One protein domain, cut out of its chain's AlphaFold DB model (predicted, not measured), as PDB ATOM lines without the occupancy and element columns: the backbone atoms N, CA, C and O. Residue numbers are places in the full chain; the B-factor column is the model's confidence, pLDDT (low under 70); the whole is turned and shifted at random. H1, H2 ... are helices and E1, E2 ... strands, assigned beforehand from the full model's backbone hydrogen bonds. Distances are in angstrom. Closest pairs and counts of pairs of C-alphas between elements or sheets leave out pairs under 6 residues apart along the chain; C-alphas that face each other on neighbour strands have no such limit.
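AT A GLANCE: This is residues 771 to 854 and 863 to 886 of the 966 residues of an uncharacterized protein of Achromatium sp. WMS3 (UniProt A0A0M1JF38). A small, strongly twisted sheet of three strands has H2 packed slantwise over E2 and E3, and the long helix H3, on the same face of the sheet as H2, touches H2 near its own beginning and passes close to E2 with its later residues, 843 to 851. H1 stands beside the sheet, and residues 863 to 886, with no named element, fold back on themselves. The printed part has 108 residues with three named helices and three named strands, in the order H1 E1 E2 E3 H2 H3. The sheet runs E1 E2 E3, antiparallel throughout, and the class is mixed, helices and strands. The whole is compact, with a radius of gyration of the C-alphas of 13.5 A and spans of 39 by 31 by 22 A.

IN THESE COORDINATES: H1 is residues 771 to 782, 16.6 A from first to last C-alpha, beginning at C-alpha 771 at (57.287, 115.984, 60.753). E1 is residues 784 to 787, 10.1 A, E2 is residues 790 to 796, 19.8 A, and E3 is residues 805 to 809, 13.4 A. H2 is residues 813 to 825, 18.8 A, beginning at C-alpha 813 at (45.754, 119.938, 82.331). H3 is residues 832 to 854, 32.6 A, ending at C-alpha 854 at (57.280, 141.605, 78.991).

HOW THE PARTS SIT: E1, E2 and E3 form a meander, each strand the antiparallel neighbour of the one before. In the hairpin E1 and E2, N 792 and O 785 are within hydrogen-bond range at 2.8 A. In the hairpin E2 and E3, N 806 and O 795 are within range at 2.8 A. H1 is at the sheet's level, at a height over the sheet of 2.0 A, and near E1 and E2. H2 lies over E2 and E3 at a height over the sheet of 8.3 A, slantwise to the strands, at 44 degrees to E3 on the local plane; the closest C-alphas of H2 and E3 are those of Phe 815 and Ala 808, 4.9 A apart. H2 and H3 together make two layers with the sheet, helices on one face of it. H1 and H2 only just touch, with 3 pairs of C-alphas within 8 A, the closest Leu 779 and Ala 822 at 7.4 A, about perpendicular at 76 degrees. H2, with residues 819 to 823 alone, touches residues 832 to 836 of H3, opposite ways at a steep tilt of 55 degrees; the closest C-alphas are those of Arg 820 and Gln 836, 7.7 A apart. In H1, H2 and H3 every O i to N i+4 pair is within hydrogen-bond range.

THE WHOLE: The C-alphas of Lys 800 and Thr 852 are the two farthest apart, 41.1 A. Residues 855 to 862 are not printed, and C-alphas 854 and 863 across the cut are 13.2 A apart. No link between named elements is long. Residues 868 to 869 pair antiparallel with residues 875 to 876. Mean pLDDT of the printed part is 85.4, with residues 863, 880 and 884 to 886 under 70.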
ATOM      1  N   ALA A 771      58.612 116.377  60.260       81.69
ATOM      2  CA  ALA A 771      57.287 115.984  60.753       81.69
ATOM      3  C   ALA A 771      56.799 116.885  61.906       81.69
ATOM      4  O   ALA A 771      55.665 117.345  61.866       81.69
ATOM      5  N   MET A 772      57.697 117.222  62.841       82.94
ATOM      6  CA  MET A 772      57.428 118.167  63.930       82.94
ATOM      7  C   MET A 772      57.048 119.564  63.430       82.94
ATOM      8  O   MET A 772      56.016 120.088  63.823       82.94
ATOM      9  N   GLY A 773      57.840 120.147  62.524       84.00
ATOM     10  CA  GLY A 773      57.541 121.459  61.950       84.00
ATOM     11  C   GLY A 773      56.217 121.474  61.181       84.00
ATOM     12  O   GLY A 773      55.459 122.425  61.294       84.00
ATOM     13  N   LYS A 774      55.878 120.397  60.457       82.00
ATOM     14  CA  LYS A 774      54.560 120.281  59.807       82.00
ATOM     15  C   LYS A 774      53.420 120.289  60.814       82.00
ATOM     16  O   LYS A 774      52.460 121.016  60.613       82.00
ATOM     17  N   ILE A 775      53.539 119.485  61.873       87.31
ATOM     18  CA  ILE A 775      52.541 119.424  62.942       87.31
ATOM     19  C   ILE A 775      52.386 120.794  63.593       87.31
ATOM     20  O   ILE A 775      51.263 121.250  63.753       87.31
ATOM     21  N   LEU A 776      53.494 121.464  63.920       89.25
ATOM     22  CA  LEU A 776      53.445 122.783  64.537       89.25
ATOM     23  C   LEU A 776      52.813 123.830  63.609       89.25
ATOM     24  O   LEU A 776      51.991 124.599  64.083       89.25
ATOM     25  N   ILE A 777      53.103 123.806  62.299       83.44
ATOM     26  CA  ILE A 777      52.424 124.662  61.306       83.44
ATOM     27  C   ILE A 777      50.913 124.403  61.301       83.44
ATOM     28  O   ILE A 777      50.126 125.345  61.278       83.44
ATOM     29  N   THR A 778      50.484 123.138  61.313       84.50
ATOM     30  CA  THR A 778      49.053 122.802  61.325       84.50
ATOM     31  C   THR A 778      48.385 123.212  62.638       84.50
ATOM     32  O   THR A 778      47.292 123.767  62.615       84.50
ATOM     33  N   LEU A 779      49.043 122.984  63.778       89.06
ATOM     34  CA  LEU A 779      48.550 123.418  65.083       89.06
ATOM     35  C   LEU A 779      48.428 124.938  65.151       89.06
ATOM     36  O   LEU A 779      47.380 125.433  65.536       89.06
ATOM     37  N   HIS A 780      49.457 125.665  64.718       91.00
ATOM     38  CA  HIS A 780      49.467 127.125  64.638       91.00
ATOM     39  C   HIS A 780      48.301 127.678  63.819       91.00
ATOM     40  O   HIS A 780      47.580 128.542  64.296       91.00
ATOM     41  N   ARG A 781      48.055 127.125  62.628       83.12
ATOM     42  CA  ARG A 781      46.997 127.620  61.734       83.12
ATOM     43  C   ARG A 781      45.578 127.337  62.202       83.12
ATOM     44  O   ARG A 781      44.670 128.065  61.820       83.12
ATOM     45  N   SER A 782      45.366 126.234  62.913       84.44
ATOM     46  CA  SER A 782      44.016 125.699  63.122       84.44
ATOM     47  C   SER A 782      43.596 125.612  64.582       84.44
ATOM     48  O   SER A 782      42.405 125.496  64.851       84.44
ATOM     49  N   TYR A 783      44.546 125.637  65.515       92.12
ATOM     50  CA  TYR A 783      44.276 125.312  66.912       92.12
ATOM     51  C   TYR A 783      44.939 126.268  67.901       92.12
ATOM     52  O   TYR A 783      44.372 126.490  68.964       92.12
ATOM     53  N   LEU A 784      46.116 126.820  67.608       93.00
ATOM     54  CA  LEU A 784      46.846 127.691  68.530       93.00
ATOM     55  C   LEU A 784      46.582 129.161  68.224       93.00
ATOM     56  O   LEU A 784      46.485 129.560  67.071       93.00
ATOM     57  N   PHE A 785      46.527 129.972  69.270       93.75
ATOM     58  CA  PHE A 785      46.462 131.425  69.168       93.75
ATOM     59  C   PHE A 785      47.057 132.048  70.432       93.75
ATOM     60  O   PHE A 785      47.200 131.377  71.456       93.75
ATOM     61  N   TYR A 786      47.438 133.318  70.354       93.25
ATOM     62  CA  TYR A 786      48.029 134.055  71.467       93.25
ATOM     63  C   TYR A 786      47.103 135.203  71.859       93.25
ATOM     64  O   TYR A 786      46.662 135.955  70.994       93.25
ATOM     65  N   GLN A 787      46.748 135.284  73.141       92.94
ATOM     66  CA  GLN A 787      45.824 136.292  73.659       92.94
ATOM     67  C   GLN A 787      46.114 136.559  75.137       92.94
ATOM     68  O   GLN A 787      46.313 135.619  75.916       92.94
ATOM     69  N   ASN A 788      46.096 137.834  75.531       91.69
ATOM     70  CA  ASN A 788      46.329 138.295  76.906       91.69
ATOM     71  C   ASN A 788      47.654 137.768  77.484       91.69
ATOM     72  O   ASN A 788      47.691 137.220  78.587       91.69
ATOM     73  N   GLY A 789      48.726 137.839  76.689       89.44
ATOM     74  CA  GLY A 789      50.059 137.391  77.096       89.44
ATOM     75  C   GLY A 789      50.217 135.871  77.232       89.44
ATOM     76  O   GLY A 789      51.228 135.400  77.750       89.44
ATOM     77  N   LYS A 790      49.221 135.074  76.818       92.50
ATOM     78  CA  LYS A 790      49.215 133.618  77.011       92.50
ATOM     79  C   LYS A 790      48.944 132.876  75.709       92.50
ATOM     80  O   LYS A 790      48.138 133.294  74.881       92.50
ATOM     81  N   LEU A 791      49.602 131.727  75.561       93.62
ATOM     82  CA  LEU A 791      49.323 130.774  74.493       93.62
ATOM     83  C   LEU A 791      48.053 129.982  74.825       93.62
ATOM     84  O   LEU A 791      47.924 129.422  75.917       93.62
ATOM     85  N   HIS A 792      47.146 129.878  73.862       94.62
ATOM     86  CA  HIS A 792      45.898 129.131  73.973       94.62
ATOM     87  C   HIS A 792      45.805 128.062  72.891       94.62
ATOM     88  O   HIS A 792      46.441 128.151  71.840       94.62
ATOM     89  N   ILE A 793      44.985 127.048  73.159       94.62
ATOM     90  CA  ILE A 793      44.550 126.074  72.162       94.62
ATOM     91  C   ILE A 793      43.022 126.024  72.119       94.62
ATOM     92  O   ILE A 793      42.382 125.906  73.164       94.62
ATOM     93  N   LYS A 794      42.446 126.101  70.918       94.31
ATOM     94  CA  LYS A 794      41.013 126.009  70.615       94.31
ATOM     95  C   LYS A 794      40.778 124.791  69.731       94.31
ATOM     96  O   LYS A 794      41.372 124.687  68.666       94.31
ATOM     97  N   VAL A 795      39.931 123.863  70.170       91.31
ATOM     98  CA  VAL A 795      39.636 122.610  69.452       91.31
ATOM     99  C   VAL A 795      38.119 122.408  69.387       91.31
ATOM    100  O   VAL A 795      37.478 122.505  70.434       91.31
ATOM    101  N   PRO A 796      37.530 122.088  68.219       88.25
ATOM    102  CA  PRO A 796      36.114 121.729  68.126       88.25
ATOM    103  C   PRO A 796      35.762 120.538  69.029       88.25
ATOM    104  O   PRO A 796      36.510 119.549  69.059       88.25
ATOM    105  N   LYS A 797      34.636 120.612  69.756       85.75
ATOM    106  CA  LYS A 797      34.161 119.544  70.656       85.75
ATOM    107  C   LYS A 797      33.909 118.254  69.895       85.75
ATOM    108  O   LYS A 797      34.326 117.184  70.346       85.75
ATOM    109  N   THR A 798      33.279 118.364  68.729       80.94
ATOM    110  CA  THR A 798      32.997 117.243  67.839       80.94
ATOM    111  C   THR A 798      33.360 117.594  66.398       80.94
ATOM    112  O   THR A 798      33.499 118.756  66.036       80.94
ATOM    113  N   VAL A 799      33.534 116.574  65.553       75.44
ATOM    114  CA  VAL A 799      33.719 116.779  64.103       75.44
ATOM    115  C   VAL A 799      32.405 117.217  63.436       75.44
ATOM    116  O   VAL A 799      32.437 117.808  62.363       75.44
ATOM    117  N   LYS A 800      31.258 116.912  64.062       76.62
ATOM    118  CA  LYS A 800      29.917 117.186  63.526       76.62
ATOM    119  C   LYS A 800      29.446 118.617  63.797       76.62
ATOM    120  O   LYS A 800      28.692 119.139  62.989       76.62
ATOM    121  N   ASP A 801      29.917 119.236  64.877       74.19
ATOM    122  CA  ASP A 801      29.616 120.625  65.224       74.19
ATOM    123  C   ASP A 801      30.920 121.422  65.426       74.19
ATOM    124  O   ASP A 801      31.519 121.385  66.507       74.19
ATOM    125  N   PRO A 802      31.414 122.104  64.376       77.00
ATOM    126  CA  PRO A 802      32.648 122.880  64.443       77.00
ATOM    127  C   PRO A 802      32.505 124.199  65.218       77.00
ATOM    128  O   PRO A 802      33.528 124.807  65.548       77.00
ATOM    129  N   ASN A 803      31.277 124.648  65.503       80.00
ATOM    130  CA  ASN A 803      31.026 125.931  66.161       80.00
ATOM    131  C   ASN A 803      31.210 125.830  67.678       80.00
ATOM    132  O   ASN A 803      31.642 126.790  68.320       80.00
ATOM    133  N   GLU A 804      30.969 124.651  68.252       84.44
ATOM    134  CA  GLU A 804      31.186 124.404  69.668       84.44
ATOM    135  C   GLU A 804      32.660 124.077  69.954       84.44
ATOM    136  O   GLU A 804      33.179 123.008  69.618       84.44
ATOM    137  N   VAL A 805      33.370 125.008  70.592       89.00
ATOM    138  CA  VAL A 805      34.826 124.923  70.764       89.00
ATOM    139  C   VAL A 805      35.244 124.835  72.228       89.00
ATOM    140  O   VAL A 805      34.755 125.550  73.096       89.00
ATOM    141  N   GLU A 806      36.200 123.956  72.519       89.50
ATOM    142  CA  GLU A 806      36.893 123.942  73.801       89.50
ATOM    143  C   GLU A 806      38.179 124.758  73.695       89.50
ATOM    144  O   GLU A 806      39.037 124.465  72.863       89.50
ATOM    145  N   THR A 807      38.337 125.727  74.597       88.94
ATOM    146  CA  THR A 807      39.575 126.497  74.753       88.94
ATOM    147  C   THR A 807      40.291 126.111  76.045       88.94
ATOM    148  O   THR A 807      39.654 125.806  77.066       88.94
ATOM    149  N   ALA A 808      41.621 126.108  76.014       91.69
ATOM    150  CA  ALA A 808      42.457 126.011  77.201       91.69
ATOM    151  C   ALA A 808      43.720 126.862  77.064       91.69
ATOM    152  O   ALA A 808      44.324 126.923  75.995       91.69
ATOM    153  N   THR A 809      44.145 127.435  78.183       92.31
ATOM    154  CA  THR A 809      45.391 128.194  78.308       92.31
ATOM    155  C   THR A 809      46.566 127.261  78.582       92.31
ATOM    156  O   THR A 809      46.418 126.254  79.289       92.31
ATOM    157  N   TYR A 810      47.742 127.589  78.051       91.06
ATOM    158  CA  TYR A 810      48.989 126.875  78.314       91.06
ATOM    159  C   TYR A 810      49.258 126.723  79.828       91.06
ATOM    160  O   TYR A 810      48.838 127.551  80.632       91.06
ATOM    161  N   ARG A 811      49.924 125.622  80.215       87.56
ATOM    162  CA  ARG A 811      50.123 125.116  81.599       87.56
ATOM    163  C   ARG A 811      48.897 124.521  82.315       87.56
ATOM    164  O   ARG A 811      49.037 124.039  83.434       87.56
ATOM    165  N   THR A 812      47.723 124.448  81.686       91.19
ATOM    166  CA  THR A 812      46.571 123.723  82.262       91.19
ATOM    167  C   THR A 812      46.551 122.242  81.855       91.19
ATOM    168  O   THR A 812      46.928 121.883  80.737       91.19
ATOM    169  N   ARG A 813      46.023 121.348  82.713       92.50
ATOM    170  CA  ARG A 813      45.754 119.938  82.331       92.50
ATOM    171  C   ARG A 813      44.824 119.853  81.112       92.50
ATOM    172  O   ARG A 813      44.982 118.985  80.251       92.50
ATOM    173  N   LYS A 814      43.884 120.801  81.012       92.62
ATOM    174  CA  LYS A 814      42.954 120.940  79.887       92.62
ATOM    175  C   LYS A 814      43.697 121.180  78.567       92.62
ATOM    176  O   LYS A 814      43.350 120.533  77.583       92.62
ATOM    177  N   PHE A 815      44.749 122.005  78.549       94.12
ATOM    178  CA  PHE A 815      45.564 122.262  77.353       94.12
ATOM    179  C   PHE A 815      46.201 120.991  76.804       94.12
ATOM    180  O   PHE A 815      46.103 120.723  75.612       94.12
ATOM    181  N   VAL A 816      46.782 120.156  77.668       92.25
ATOM    182  CA  VAL A 816      47.399 118.887  77.251       92.25
ATOM    183  C   VAL A 816      46.363 117.935  76.641       92.25
ATOM    184  O   VAL A 816      46.615 117.323  75.600       92.25
ATOM    185  N   ARG A 817      45.167 117.845  77.242       94.38
ATOM    186  CA  ARG A 817      44.050 117.050  76.702       94.38
ATOM    187  C   ARG A 817      43.576 117.581  75.347       94.38
ATOM    188  O   ARG A 817      43.320 116.789  74.444       94.38
ATOM    189  N   LEU A 818      43.469 118.898  75.188       92.44
ATOM    190  CA  LEU A 818      43.063 119.510  73.923       92.44
ATOM    191  C   LEU A 818      44.136 119.376  72.844       92.44
ATOM    192  O   LEU A 818      43.807 119.029  71.715       92.44
ATOM    193  N   LEU A 819      45.415 119.521  73.189       92.56
ATOM    194  CA  LEU A 819      46.526 119.252  72.278       92.56
ATOM    195  C   LEU A 819      46.468 117.808  71.767       92.56
ATOM    196  O   LEU A 819      46.681 117.569  70.579       92.56
ATOM    197  N   ARG A 820      46.078 116.858  72.628       92.50
ATOM    198  CA  ARG A 820      45.816 115.472  72.221       92.50
ATOM    199  C   ARG A 820      44.716 115.361  71.189       92.50
ATOM    200  O   ARG A 820      44.921 114.727  70.155       92.50
ATOM    201  N   LYS A 821      43.564 115.972  71.468       91.31
ATOM    202  CA  LYS A 821      42.427 115.986  70.543       91.31
ATOM    203  C   LYS A 821      42.826 116.608  69.198       91.31
ATOM    204  O   LYS A 821      42.576 115.992  68.167       91.31
ATOM    205  N   ALA A 822      43.517 117.750  69.206       90.62
ATOM    206  CA  ALA A 822      44.001 118.422  68.001       90.62
ATOM    207  C   ALA A 822      44.957 117.532  67.189       90.62
ATOM    208  O   ALA A 822      44.764 117.346  65.990       90.62
ATOM    209  N   LEU A 823      45.942 116.901  67.840       90.69
ATOM    210  CA  LEU A 823      46.884 115.983  67.189       90.69
ATOM    211  C   LEU A 823      46.186 114.762  66.555       90.69
ATOM    212  O   LEU A 823      46.578 114.313  65.477       90.69
ATOM    213  N   ILE A 824      45.128 114.245  67.186       89.25
ATOM    214  CA  ILE A 824      44.306 113.163  66.623       89.25
ATOM    215  C   ILE A 824      43.509 113.657  65.409       89.25
ATOM    216  O   ILE A 824      43.469 112.956  64.395       89.25
ATOM    217  N   GLN A 825      42.912 114.852  65.487       88.00
ATOM    218  CA  GLN A 825      42.133 115.447  64.393       88.00
ATOM    219  C   GLN A 825      42.990 115.731  63.151       88.00
ATOM    220  O   GLN A 825      42.540 115.478  62.038       88.00
ATOM    221  N   ILE A 826      44.257 116.128  63.316       86.50
ATOM    222  CA  ILE A 826      45.201 116.289  62.190       86.50
ATOM    223  C   ILE A 826      45.757 114.951  61.657       86.50
ATOM    224  O   ILE A 826      46.668 114.940  60.827       86.50
ATOM    225  N   GLY A 827      45.246 113.810  62.134       86.31
ATOM    226  CA  GLY A 827      45.600 112.472  61.652       86.31
ATOM    227  C   GLY A 827      46.847 111.852  62.292       86.31
ATOM    228  O   GLY A 827      47.342 110.833  61.804       86.31
ATOM    229  N   TYR A 828      47.368 112.412  63.386       83.06
ATOM    230  CA  TYR A 828      48.574 111.912  64.049       83.06
ATOM    231  C   TYR A 828      48.237 110.918  65.174       83.06
ATOM    232  O   TYR A 828      48.090 111.280  66.339       83.06
ATOM    233  N   ARG A 829      48.106 109.629  64.816       80.88
ATOM    234  CA  ARG A 829      47.730 108.549  65.759       80.88
ATOM    235  C   ARG A 829      48.908 107.764  66.367       80.88
ATOM    236  O   ARG A 829      48.724 107.115  67.390       80.88
ATOM    237  N   ARG A 830      50.110 107.798  65.771       70.62
ATOM    238  CA  ARG A 830      51.296 107.025  66.218       70.62
ATOM    239  C   ARG A 830      52.333 107.922  66.917       70.62
ATOM    240  O   ARG A 830      52.544 109.052  66.488       70.62
ATOM    241  N   ASN A 831      53.001 107.410  67.960       74.19
ATOM    242  CA  ASN A 831      54.060 108.087  68.746       74.19
ATOM    243  C   ASN A 831      53.641 109.402  69.430       74.19
ATOM    244  O   ASN A 831      54.432 110.336  69.574       74.19
ATOM    245  N   TYR A 832      52.387 109.463  69.878       79.25
ATOM    246  CA  TYR A 832      51.777 110.653  70.464       79.25
ATOM    247  C   TYR A 832      52.578 111.250  71.634       79.25
ATOM    248  O   TYR A 832      52.823 112.453  71.666       79.25
ATOM    249  N   SER A 833      53.040 110.413  72.566       79.00
ATOM    250  CA  SER A 833      53.760 110.857  73.765       79.00
ATOM    251  C   SER A 833      55.059 111.598  73.434       79.00
ATOM    252  O   SER A 833      55.341 112.636  74.028       79.00
ATOM    253  N   GLN A 834      55.827 111.117  72.452       82.06
ATOM    254  CA  GLN A 834      57.082 111.743  72.036       82.06
ATOM    255  C   GLN A 834      56.846 113.094  71.344       82.06
ATOM    256  O   GLN A 834      57.547 114.071  71.624       82.06
ATOM    257  N   PHE A 835      55.837 113.166  70.467       81.94
ATOM    258  CA  PHE A 835      55.475 114.412  69.790       81.94
ATOM    259  C   PHE A 835      54.904 115.444  70.758       81.94
ATOM    260  O   PHE A 835      55.340 116.593  70.740       81.94
ATOM    261  N   GLN A 836      54.002 115.025  71.647       87.38
ATOM    262  CA  GLN A 836      53.445 115.890  72.679       87.38
ATOM    263  C   GLN A 836      54.551 116.459  73.573       87.38
ATOM    264  O   GLN A 836      54.566 117.661  73.801       87.38
ATOM    265  N   ARG A 837      55.505 115.638  74.038       87.00
ATOM    266  CA  ARG A 837      56.638 116.118  74.854       87.00
ATOM    267  C   ARG A 837      57.457 117.183  74.128       87.00
ATOM    268  O   ARG A 837      57.772 118.209  74.713       87.00
ATOM    269  N   SER A 838      57.748 116.961  72.847       88.81
ATOM    270  CA  SER A 838      58.517 117.916  72.042       88.81
ATOM    271  C   SER A 838      57.759 119.230  71.814       88.81
ATOM    272  O   SER A 838      58.352 120.296  71.893       88.81
ATOM    273  N   LEU A 839      56.446 119.167  71.565       90.12
ATOM    274  CA  LEU A 839      55.600 120.359  71.424       90.12
ATOM    275  C   LEU A 839      55.458 121.116  72.744       90.12
ATOM    276  O   LEU A 839      55.525 122.336  72.754       90.12
ATOM    277  N   MET A 840      55.312 120.408  73.863       93.19
ATOM    278  CA  MET A 840      55.252 121.038  75.182       93.19
ATOM    279  C   MET A 840      56.566 121.729  75.549       93.19
ATOM    280  O   MET A 840      56.506 122.785  76.170       93.19
ATOM    281  N   ALA A 841      57.716 121.177  75.142       90.94
ATOM    282  CA  ALA A 841      59.014 121.837  75.285       90.94
ATOM    283  C   ALA A 841      59.083 123.125  74.450       90.94
ATOM    284  O   ALA A 841      59.448 124.169  74.975       90.94
ATOM    285  N   ILE A 842      58.618 123.079  73.198       91.38
ATOM    286  CA  ILE A 842      58.514 124.262  72.331       91.38
ATOM    287  C   ILE A 842      57.621 125.347  72.955       91.38
ATOM    288  O   ILE A 842      57.987 126.517  72.975       91.38
ATOM    289  N   PHE A 843      56.447 124.972  73.466       94.94
ATOM    290  CA  PHE A 843      55.529 125.922  74.100       94.94
ATOM    291  C   PHE A 843      56.082 126.473  75.414       94.94
ATOM    292  O   PHE A 843      55.774 127.605  75.771       94.94
ATOM    293  N   TYR A 844      56.889 125.681  76.123       93.12
ATOM    294  CA  TYR A 844      57.561 126.114  77.342       93.12
ATOM    295  C   TYR A 844      58.620 127.169  77.045       93.12
ATOM    296  O   TYR A 844      58.600 128.218  77.677       93.12
ATOM    297  N   GLU A 845      59.494 126.911  76.070       89.75
ATOM    298  CA  GLU A 845      60.508 127.872  75.614       89.75
ATOM    299  C   GLU A 845      59.845 129.186  75.177       89.75
ATOM    300  O   GLU A 845      60.190 130.244  75.688       89.75
ATOM    301  N   PHE A 846      58.789 129.111  74.360       92.69
ATOM    302  CA  PHE A 846      58.018 130.284  73.936       92.69
ATOM    303  C   PHE A 846      57.395 131.082  75.100       92.69
ATOM    304  O   PHE A 846      57.408 132.311  75.095       92.69
ATOM    305  N   ASP A 847      56.819 130.407  76.100       91.56
ATOM    306  CA  ASP A 847      56.232 131.064  77.279       91.56
ATOM    307  C   ASP A 847      57.296 131.734  78.162       91.56
ATOM    308  O   ASP A 847      57.006 132.749  78.791       91.56
ATOM    309  N   GLN A 848      58.513 131.182  78.218       89.06
ATOM    310  CA  GLN A 848      59.626 131.792  78.948       89.06
ATOM    311  C   GLN A 848      60.164 133.020  78.216       89.06
ATOM    312  O   GLN A 848      60.262 134.078  78.834       89.06
ATOM    313  N   ASP A 849      60.405 132.910  76.907       85.12
ATOM    314  CA  ASP A 849      60.931 134.006  76.086       85.12
ATOM    315  C   ASP A 849      60.016 135.245  76.155       85.12
ATOM    316  O   ASP A 849      60.484 136.361  76.391       85.12
ATOM    317  N   ASN A 850      58.695 135.052  76.066       85.31
ATOM    318  CA  ASN A 850      57.734 136.156  76.167       85.31
ATOM    319  C   ASN A 850      57.685 136.804  77.558       85.31
ATOM    320  O   ASN A 850      57.458 138.007  77.662       85.31
ATOM    321  N   LYS A 851      57.892 136.035  78.635       86.38
ATOM    322  CA  LYS A 851      57.920 136.595  79.996       86.38
ATOM    323  C   LYS A 851      59.104 137.529  80.175       86.38
ATOM    324  O   LYS A 851      58.920 138.635  80.675       86.38
ATOM    325  N   THR A 852      60.277 137.119  79.698       82.50
ATOM    326  CA  THR A 852      61.476 137.966  79.690       82.50
ATOM    327  C   THR A 852      61.298 139.234  78.852       82.50
ATOM    328  O   THR A 852      61.747 140.297  79.268       82.50
ATOM    329  N   GLN A 853      60.581 139.163  77.727       81.25
ATOM    330  CA  GLN A 853      60.269 140.350  76.920       81.25
ATOM    331  C   GLN A 853      59.309 141.308  77.632       81.25
ATOM    332  O   GLN A 853      59.534 142.514  77.649       81.25
ATOM    333  N   SER A 854      58.267 140.780  78.281       78.50
ATOM    334  CA  SER A 854      57.280 141.605  78.991       78.50
ATOM    335  C   SER A 854      57.839 142.341  80.213       78.50
ATOM    336  O   SER A 854      57.253 143.330  80.638       78.50
ATOM    337  N   SER A 863      63.585 135.915  68.928       66.75
ATOM    338  CA  SER A 863      63.312 134.605  69.538       66.75
ATOM    339  C   SER A 863      63.913 133.484  68.692       66.75
ATOM    340  O   SER A 863      63.646 133.360  67.497       66.75
ATOM    341  N   SER A 864      64.746 132.642  69.306       74.38
ATOM    342  CA  SER A 864      65.369 131.499  68.620       74.38
ATOM    343  C   SER A 864      64.447 130.274  68.523       74.38
ATOM    344  O   SER A 864      64.752 129.312  67.799       74.38
ATOM    345  N   GLY A 865      63.329 130.308  69.257       85.25
ATOM    346  CA  GLY A 865      62.301 129.279  69.286       85.25
ATOM    347  C   GLY A 865      61.459 129.270  68.007       85.25
ATOM    348  O   GLY A 865      61.500 130.205  67.222       85.25
ATOM    349  N   PRO A 866      60.696 128.198  67.739       87.62
ATOM    350  CA  PRO A 866      59.886 128.068  66.524       87.62
ATOM    351  C   PRO A 866      58.555 128.838  66.547       87.62
ATOM    352  O   PRO A 866      57.843 128.834  65.543       87.62
ATOM    353  N   LEU A 867      58.195 129.430  67.683       91.44
ATOM    354  CA  LEU A 867      57.047 130.314  67.852       91.44
ATOM    355  C   LEU A 867      57.569 131.672  68.302       91.44
ATOM    356  O   LEU A 867      58.525 131.739  69.071       91.44
ATOM    357  N   GLU A 868      56.913 132.723  67.847       90.88
ATOM    358  CA  GLU A 868      57.226 134.104  68.207       90.88
ATOM    359  C   GLU A 868      55.926 134.898  68.343       90.88
ATOM    360  O   GLU A 868      54.872 134.436  67.899       90.88
ATOM    361  N   VAL A 869      55.975 136.046  69.008       87.81
ATOM    362  CA  VAL A 869      54.876 137.013  68.987       87.81
ATOM    363  C   VAL A 869      55.264 138.070  67.964       87.81
ATOM    364  O   VAL A 869      56.331 138.670  68.065       87.81
ATOM    365  N   THR A 870      54.449 138.235  66.928       80.00
ATOM    366  CA  THR A 870      54.670 139.250  65.894       80.00
ATOM    367  C   THR A 870      54.442 140.646  66.469       80.00
ATOM    368  O   THR A 870      53.807 140.800  67.510       80.00
ATOM    369  N   ALA A 871      54.940 141.680  65.785       75.38
ATOM    370  CA  ALA A 871      54.808 143.069  66.237       75.38
ATOM    371  C   ALA A 871      53.344 143.508  66.466       75.38
ATOM    372  O   ALA A 871      53.082 144.353  67.313       75.38
ATOM    373  N   ASP A 872      52.382 142.893  65.771       76.44
ATOM    374  CA  ASP A 872      50.937 143.102  65.956       76.44
ATOM    375  C   ASP A 872      50.323 142.265  67.103       76.44
ATOM    376  O   ASP A 872      49.102 142.152  67.214       76.44
ATOM    377  N   GLY A 873      51.147 141.637  67.949       83.19
ATOM    378  CA  GLY A 873      50.716 140.851  69.108       83.19
ATOM    379  C   GLY A 873      50.147 139.468  68.771       83.19
ATOM    380  O   GLY A 873      49.584 138.804  69.646       83.19
ATOM    381  N   ARG A 874      50.262 139.007  67.519       85.38
ATOM    382  CA  ARG A 874      49.756 137.694  67.091       85.38
ATOM    383  C   ARG A 874      50.798 136.594  67.264       85.38
ATOM    384  O   ARG A 874      51.997 136.827  67.337       85.38
ATOM    385  N   LEU A 875      50.331 135.346  67.320       89.44
ATOM    386  CA  LEU A 875      51.224 134.189  67.305       89.44
ATOM    387  C   LEU A 875      51.835 134.040  65.903       89.44
ATOM    388  O   LEU A 875      51.109 133.781  64.943       89.44
ATOM    389  N   GLY A 876      53.153 134.139  65.792       83.50
ATOM    390  CA  GLY A 876      53.951 133.875  64.597       83.50
ATOM    391  C   GLY A 876      54.667 132.522  64.639       83.50
ATOM    392  O   GLY A 876      54.719 131.839  65.667       83.50
ATOM    393  N   LEU A 877      55.229 132.123  63.497       83.69
ATOM    394  CA  LEU A 877      56.121 130.969  63.383       83.69
ATOM    395  C   LEU A 877      57.486 131.440  62.898       83.69
ATOM    396  O   LEU A 877      57.621 131.819  61.735       83.69
ATOM    397  N   ASN A 878      58.511 131.260  63.725       80.88
ATOM    398  CA  ASN A 878      59.883 131.449  63.291       80.88
ATOM    399  C   ASN A 878      60.317 130.247  62.431       80.88
ATOM    400  O   ASN A 878      60.808 129.226  62.929       80.88
ATOM    401  N   LEU A 879      60.148 130.364  61.110       71.81
ATOM    402  CA  LEU A 879      60.476 129.316  60.132       71.81
ATOM    403  C   LEU A 879      61.978 128.981  60.049       71.81
ATOM    404  O   LEU A 879      62.366 128.029  59.359       71.81
ATOM    405  N   ASP A 880      62.824 129.697  60.786       65.25
ATOM    406  CA  ASP A 880      64.271 129.501  60.829       65.25
ATOM    407  C   ASP A 880      64.733 128.535  61.915       65.25
ATOM    408  O   ASP A 880      65.872 128.022  61.870       65.25
ATOM    409  N   ALA A 881      63.827 128.232  62.845       73.69
ATOM    410  CA  ALA A 881      64.036 127.256  63.891       73.69
ATOM    411  C   ALA A 881      64.362 125.872  63.307       73.69
ATOM    412  O   ALA A 881      63.882 125.438  62.251       73.69
ATOM    413  N   SER A 882      65.212 125.130  64.017       76.69
ATOM    414  CA  SER A 882      65.777 123.856  63.546       76.69
ATOM    415  C   SER A 882      64.727 122.788  63.204       76.69
ATOM    416  O   SER A 882      64.971 121.916  62.363       76.69
ATOM    417  N   ILE A 883      63.536 122.872  63.798       76.69
ATOM    418  CA  ILE A 883      62.421 121.956  63.529       76.69
ATOM    419  C   ILE A 883      61.794 122.177  62.144       76.69
ATOM    420  O   ILE A 883      61.261 121.231  61.552       76.69
ATOM    421  N   PHE A 884      61.912 123.390  61.596       69.81
ATOM    422  CA  PHE A 884      61.514 123.732  60.232       69.81
ATOM    423  C   PHE A 884      62.658 123.547  59.233       69.81
ATOM    424  O   PHE A 884      62.396 123.412  58.035       69.81
ATOM    425  N   ARG A 885      63.915 123.417  59.703       65.31
ATOM    426  CA  ARG A 885      65.080 123.080  58.863       65.31
ATOM    427  C   ARG A 885      64.885 121.713  58.201       65.31
ATOM    428  O   ARG A 885      65.098 120.631  58.763       65.31
ATOM    429  N   SER A 886      64.403 121.815  56.972       56.00
ATOM    430  CA  SER A 886      63.902 120.737  56.132       56.00
ATOM    431  C   SER A 886      64.927 119.651  55.796       56.00
ATOM    432  O   SER A 886      66.129 119.896  55.693       56.00
TER     433      SER A 886